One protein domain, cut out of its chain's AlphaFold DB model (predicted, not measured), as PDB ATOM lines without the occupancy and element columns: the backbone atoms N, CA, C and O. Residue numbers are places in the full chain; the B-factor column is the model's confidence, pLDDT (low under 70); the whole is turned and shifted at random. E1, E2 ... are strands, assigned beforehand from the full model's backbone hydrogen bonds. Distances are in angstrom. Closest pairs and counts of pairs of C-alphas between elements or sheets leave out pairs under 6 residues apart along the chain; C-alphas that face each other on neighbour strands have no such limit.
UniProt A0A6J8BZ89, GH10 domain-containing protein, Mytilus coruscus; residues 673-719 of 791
ATOM      1  N   SER A 673      96.829 -35.187   2.253       86.88
ATOM      2  CA  SER A 673      95.590 -34.967   2.991       86.88
ATOM      3  C   SER A 673      94.851 -33.754   2.431       86.88
ATOM      4  O   SER A 673      95.318 -33.102   1.493       86.88
ATOM      5  N   THR A 674      93.667 -33.474   2.975       92.62
ATOM      6  CA  THR A 674      92.874 -32.317   2.569       92.62
ATOM      7  C   THR A 674      93.647 -31.021   2.789       92.62
ATOM      8  O   THR A 674      94.024 -30.695   3.911       92.62
ATOM      9  N   VAL A 675      93.811 -30.250   1.719       95.06
ATOM     10  CA  VAL A 675      94.379 -28.901   1.748       95.06
ATOM     11  C   VAL A 675      93.224 -27.910   1.759       95.06
ATOM     12  O   VAL A 675      92.326 -27.999   0.924       95.06
ATOM     13  N   SER A 676      93.219 -26.969   2.699       96.94
ATOM     14  CA  SER A 676      92.204 -25.917   2.768       96.94
ATOM     15  C   SER A 676      92.869 -24.567   2.970       96.94
ATOM     16  O   SER A 676      93.560 -24.371   3.965       96.94
ATOM     17  N   ILE A 677      92.630 -23.640   2.044       97.25
ATOM     18  CA  ILE A 677      93.270 -22.320   2.036       97.25
ATOM     19  C   ILE A 677      92.256 -21.192   1.839       97.25
ATOM     20  O   ILE A 677      91.140 -21.398   1.351       97.25
ATOM     21  N   ARG A 678      92.671 -19.976   2.202       97.12
ATOM     22  CA  ARG A 678      91.990 -18.720   1.872       97.12
ATOM     23  C   ARG A 678      92.623 -18.131   0.613       97.12
ATOM     24  O   ARG A 678      93.653 -17.467   0.685       97.12
ATOM     25  N   ALA A 679      91.999 -18.377  -0.532       97.81
ATOM     26  CA  ALA A 679      92.516 -17.985  -1.841       97.81
ATOM     27  C   ALA A 679      91.752 -16.779  -2.406       97.81
ATOM     28  O   ALA A 679      90.563 -16.609  -2.123       97.81
ATOM     29  N   TYR A 680      92.411 -15.928  -3.195       98.31
ATOM     30  CA  TYR A 680      91.754 -14.795  -3.856       98.31
ATOM     31  C   TYR A 680      90.695 -15.277  -4.850       98.31
ATOM     32  O   TYR A 680      90.864 -16.287  -5.522       98.31
ATOM     33  N   LYS A 681      89.565 -14.591  -4.965       98.31
ATOM     34  CA  LYS A 681      88.518 -15.021  -5.904       98.31
ATOM     35  C   LYS A 681      88.993 -14.844  -7.349       98.31
ATOM     36  O   LYS A 681      89.657 -13.854  -7.663       98.31
ATOM     37  N   GLY A 682      88.642 -15.779  -8.227       97.38
ATOM     38  CA  GLY A 682      89.089 -15.771  -9.621       97.38
ATOM     39  C   GLY A 682      89.181 -17.160 -10.247       97.38
ATOM     40  O   GLY A 682      88.620 -18.121  -9.723       97.38
ATOM     41  N   GLU A 683      89.893 -17.248 -11.364       97.25
ATOM     42  CA  GLU A 683      90.142 -18.488 -12.105       97.25
ATOM     43  C   GLU A 683      91.467 -19.124 -11.675       97.25
ATOM     44  O   GLU A 683      92.438 -18.422 -11.379       97.25
ATOM     45  N   TYR A 684      91.502 -20.455 -11.639       97.69
ATOM     46  CA  TYR A 684      92.617 -21.239 -11.119       97.69
ATOM     47  C   TYR A 684      92.947 -22.445 -11.985       97.69
ATOM     48  O   TYR A 684      92.052 -23.171 -12.425       97.69
ATOM     49  N   ASP A 685      94.244 -22.728 -12.067       96.94
ATOM     50  CA  ASP A 685      94.785 -24.023 -12.452       96.94
ATOM     51  C   ASP A 685      95.214 -24.769 -11.184       96.94
ATOM     52  O   ASP A 685      96.105 -24.334 -10.450       96.94
ATOM     53  N   ILE A 686      94.566 -25.903 -10.920       96.19
ATOM     54  CA  ILE A 686      94.951 -26.843  -9.866       96.19
ATOM     55  C   ILE A 686      95.788 -27.941 -10.510       96.19
ATOM     56  O   ILE A 686      95.253 -28.786 -11.231       96.19
ATOM     57  N   ILE A 687      97.094 -27.912 -10.275       93.56
ATOM     58  CA  ILE A 687      98.078 -28.776 -10.927       93.56
ATOM     59  C   ILE A 687      98.591 -29.782  -9.898       93.56
ATOM     60  O   ILE A 687      99.182 -29.410  -8.891       93.56
ATOM     61  N   VAL A 688      98.387 -31.072 -10.141       89.81
ATOM     62  CA  VAL A 688      98.923 -32.144  -9.294       89.81
ATOM     63  C   VAL A 688     100.215 -32.659  -9.911       89.81
ATOM     64  O   VAL A 688     100.259 -32.957 -11.106       89.81
ATOM     65  N   ARG A 689     101.267 -32.795  -9.103       87.69
ATOM     66  CA  ARG A 689     102.595 -33.270  -9.515       87.69
ATOM     67  C   ARG A 689     103.046 -34.452  -8.670       87.69
ATOM     68  O   ARG A 689     102.739 -34.524  -7.482       87.69
ATOM     69  N   ARG A 690     103.823 -35.355  -9.272       81.94
ATOM     70  CA  ARG A 690     104.524 -36.430  -8.548       81.94
ATOM     71  C   ARG A 690     105.866 -35.910  -8.025       81.94
ATOM     72  O   ARG A 690     106.879 -36.032  -8.705       81.94
ATOM     73  N   GLY A 691     105.862 -35.342  -6.827       75.44
ATOM     74  CA  GLY A 691     106.966 -34.598  -6.230       75.44
ATOM     75  C   GLY A 691     106.919 -33.119  -6.613       75.44
ATOM     76  O   GLY A 691     106.338 -32.752  -7.634       75.44
ATOM     77  N   GLN A 692     107.567 -32.270  -5.813       75.25
ATOM     78  CA  GLN A 692     107.430 -30.810  -5.897       75.25
ATOM     79  C   GLN A 692     107.744 -30.252  -7.293       75.25
ATOM     80  O   GLN A 692     107.003 -29.427  -7.812       75.25
ATOM     81  N   ASN A 693     108.794 -30.772  -7.934       80.25
ATOM     82  CA  ASN A 693     109.215 -30.391  -9.289       80.25
ATOM     83  C   ASN A 693     109.048 -31.539 -10.295       80.25
ATOM     84  O   ASN A 693     109.720 -31.587 -11.325       80.25
ATOM     85  N   GLY A 694     108.206 -32.516  -9.963       77.44
ATOM     86  CA  GLY A 694     108.003 -33.693 -10.785       77.44
ATOM     87  C   GLY A 694     107.027 -33.482 -11.942       77.44
ATOM     88  O   GLY A 694     106.496 -32.380 -12.144       77.44
ATOM     89  N   PRO A 695     106.774 -34.550 -12.720       79.38
ATOM     90  CA  PRO A 695     105.829 -34.502 -13.824       79.38
ATOM     91  C   PRO A 695     104.419 -34.176 -13.320       79.38
ATOM     92  O   PRO A 695     104.008 -34.625 -12.245       79.38
ATOM     93  N   ILE A 696     103.687 -33.401 -14.123       85.56
ATOM     94  CA  ILE A 696     102.268 -33.116 -13.902       85.56
ATOM     95  C   ILE A 696     101.490 -34.412 -14.132       85.56
ATOM     96  O   ILE A 696     101.605 -35.023 -15.192       85.56
ATOM     97  N   VAL A 697     100.710 -34.829 -13.137       80.19
ATOM     98  CA  VAL A 697      99.827 -36.006 -13.208       80.19
ATOM     99  C   VAL A 697      98.369 -35.623 -13.460       80.19
ATOM    100  O   VAL A 697      97.559 -36.475 -13.809       80.19
ATOM    101  N   GLY A 698      98.026 -34.343 -13.308       80.88
ATOM    102  CA  GLY A 698      96.717 -33.819 -13.674       80.88
ATOM    103  C   GLY A 698      96.632 -32.308 -13.505       80.88
ATOM    104  O   GLY A 698      97.294 -31.738 -12.642       80.88
ATOM    105  N   THR A 699      95.777 -31.683 -14.309       89.75
ATOM    106  CA  THR A 699      95.434 -30.263 -14.199       89.75
ATOM    107  C   THR A 699      93.920 -30.123 -14.205       89.75
ATOM    108  O   THR A 699      93.236 -30.769 -15.001       89.75
ATOM    109  N   LYS A 700      93.383 -29.281 -13.322       91.62
ATOM    110  CA  LYS A 700      91.958 -28.960 -13.267       91.62
ATOM    111  C   LYS A 700      91.760 -27.450 -13.242       91.62
ATOM    112  O   LYS A 700      92.258 -26.785 -12.341       91.62
ATOM    113  N   HIS A 701      90.994 -26.945 -14.201       95.81
ATOM    114  CA  HIS A 701      90.600 -25.539 -14.265       95.81
ATOM    115  C   HIS A 701      89.338 -25.314 -13.436       95.81
ATOM    116  O   HIS A 701      88.358 -26.048 -13.609       95.81
ATOM    117  N   VAL A 702      89.355 -24.334 -12.533       96.56
ATOM    118  CA  VAL A 702      88.218 -24.028 -11.654       96.56
ATOM    119  C   VAL A 702      88.059 -22.537 -11.396       96.56
ATOM    120  O   VAL A 702      89.035 -21.798 -11.336       96.56
ATOM    121  N   THR A 703      86.818 -22.129 -11.145       97.81
ATOM    122  CA  THR A 703      86.470 -20.771 -10.723       97.81
ATOM    123  C   THR A 703      86.170 -20.749  -9.227       97.81
ATOM    124  O   THR A 703      85.278 -21.457  -8.752       97.81
ATOM    125  N   LEU A 704      86.874 -19.909  -8.470       97.81
ATOM    126  CA  LEU A 704      86.613 -19.653  -7.057       97.81
ATOM    127  C   LEU A 704      85.759 -18.387  -6.896       97.81
ATOM    128  O   LEU A 704      86.254 -17.265  -7.009       97.81
ATOM    129  N   GLY A 705      84.470 -18.580  -6.610       95.00
ATOM    130  CA  GLY A 705      83.511 -17.504  -6.344       95.00
ATOM    131  C   GLY A 705      83.307 -17.196  -4.855       95.00
ATOM    132  O   GLY A 705      84.006 -17.696  -3.976       95.00
ATOM    133  N   ASN A 706      82.286 -16.389  -4.549       93.38
ATOM    134  CA  ASN A 706      81.991 -15.922  -3.186       93.38
ATOM    135  C   ASN A 706      81.664 -17.040  -2.179       93.38
ATOM    136  O   ASN A 706      81.944 -16.879  -0.994       93.38
ATOM    137  N   SER A 707      81.072 -18.148  -2.627       93.44
ATOM    138  CA  SER A 707      80.651 -19.265  -1.770       93.44
ATOM    139  C   SER A 707      81.798 -20.175  -1.317       93.44
ATOM    140  O   SER A 707      81.557 -21.115  -0.566       93.44
ATOM    141  N   GLY A 708      83.026 -19.932  -1.785       96.19
ATOM    142  CA  GLY A 708      84.099 -20.918  -1.697       96.19
ATOM    143  C   GLY A 708      83.882 -22.091  -2.653       96.19
ATOM    144  O   GLY A 708      82.892 -22.146  -3.391       96.19
ATOM    145  N   LEU A 709      84.838 -23.016  -2.657       97.19
ATOM    146  CA  LEU A 709      84.841 -24.190  -3.518       97.19
ATOM    147  C   LEU A 709      85.488 -25.378  -2.799       97.19
ATOM    148  O   LEU A 709      86.594 -25.268  -2.276       97.19
ATOM    149  N   SER A 710      84.824 -26.532  -2.818       97.38
ATOM    150  CA  SER A 710      85.384 -27.798  -2.337       97.38
ATOM    151  C   SER A 710      85.462 -28.793  -3.488       97.38
ATOM    152  O   SER A 710      84.468 -29.042  -4.170       97.38
ATOM    153  N   LEU A 711      86.647 -29.349  -3.724       93.31
ATOM    154  CA  LEU A 711      86.928 -30.256  -4.829       93.31
ATOM    155  C   LEU A 711      87.512 -31.559  -4.313       93.31
ATOM    156  O   LEU A 711      88.464 -31.570  -3.537       93.31
ATOM    157  N   THR A 712      87.011 -32.655  -4.861       89.62
ATOM    158  CA  THR A 712      87.697 -33.939  -4.816       89.62
ATOM    159  C   THR A 712      88.623 -34.041  -6.021       89.62
ATOM    160  O   THR A 712      88.194 -33.842  -7.164       89.62
ATOM    161  N   ILE A 713      89.903 -34.305  -5.767       85.56
ATOM    162  CA  ILE A 713      90.931 -34.451  -6.794       85.56
ATOM    163  C   ILE A 713      91.319 -35.923  -6.860       85.56
ATOM    164  O   ILE A 713      91.950 -36.461  -5.950       85.56
ATOM    165  N   HIS A 714      90.916 -36.570  -7.950       76.69
ATOM    166  CA  HIS A 714      91.316 -37.937  -8.238       76.69
ATOM    167  C   HIS A 714      92.746 -37.913  -8.755       76.69
ATOM    168  O   HIS A 714      93.008 -37.417  -9.851       76.69
ATOM    169  N   VAL A 715      93.675 -38.442  -7.966       69.94
ATOM    170  CA  VAL A 715      95.040 -38.650  -8.444       69.94
ATOM    171  C   VAL A 715      95.003 -39.936  -9.263       69.94
ATOM    172  O   VAL A 715      94.905 -41.023  -8.701       69.94
ATOM    173  N   THR A 716      94.987 -39.821 -10.592       60.38
ATOM    174  CA  THR A 716      95.012 -40.970 -11.510       60.38
ATOM    175  C   THR A 716      96.417 -41.187 -12.048       60.38
ATOM    176  O   THR A 716      97.097 -40.248 -12.443       60.38
ATOM    177  N   GLY A 717      96.846 -42.442 -12.099       51.31
ATOM    178  CA  GLY A 717      98.170 -42.848 -12.552       51.31
ATOM    179  C   GLY A 717      98.196 -43.014 -14.060       51.31
ATOM    180  O   GLY A 717      98.670 -44.043 -14.529       51.31
ATOM    181  N   GLN A 718      97.624 -42.068 -14.812       39.44
ATOM    182  CA  GLN A 718      97.694 -42.148 -16.267       39.44
ATOM    183  C   GLN A 718      99.159 -42.113 -16.707       39.44
ATOM    184  O   GLN A 718      99.960 -41.319 -16.210       39.44
ATOM    185  N   GLU A 719      99.493 -43.051 -17.592       36.56
ATOM    186  CA  GLU A 719     100.821 -43.246 -18.156       36.56
ATOM    187  C   GLU A 719     101.362 -41.935 -18.733       36.56
ATOM    188  O   GLU A 719     100.761 -41.329 -19.618       36.56
TER     189      GLU A 719
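This is residues 673 to 719 of the 791 residues of the protein "GH10 domain-containing protein" of Mytilus coruscus (UniProt A0A6J8BZ89). A long two-stranded hairpin, E2 and E3, makes the body of an open, loose arrangement; E1 leads into one end of it and slants away, and after E3 the chain folds back as E4, which closes in on the hairpin near Val 715. The printed part has 47 residues, with no named helix and four named strands in the order E1, E2, E3, E4, and its class is all strand. The sheet has the order E2 - E3 and is antiparallel. The whole is loose, with a radius of gyration of the C-alphas of 12.0 A, and elongated, with spans of 36 by 20 by 18 A.

E1 is residues 675 to 680, 15.4 A from first to last C-alpha, beginning at C-alpha 675 at (94.379, -28.901, 1.748). E2 is residues 682 to 690, 25.8 A. E3 is residues 696 to 704, 21.8 A. E4 is residues 709 to 715, 18.4 A, ending at C-alpha 715 at (95.040, -38.650, -8.444).

E1 and E2 meet only through their link. E2 and E3 form a hairpin, antiparallel at 161 degrees between their directions; N 684 and O 702 are 2.8 A apart and N 700 and O 686 2.8 A, both within hydrogen-bond range. The closest C-alphas of E3 and E4 are those of Val 697 and Val 715, 7.3 A apart. E1 and E4 pair with no named strand, and they are apart.

The two C-alphas farthest apart, those of Asn 706 and Glu 719, are 36.4 A apart. The printed part has no cut, and its three links between strands are tight. The mean pLDDT of the printed part is 86.8; residues 715 to 719, of which 715 belongs to E4, are under 70.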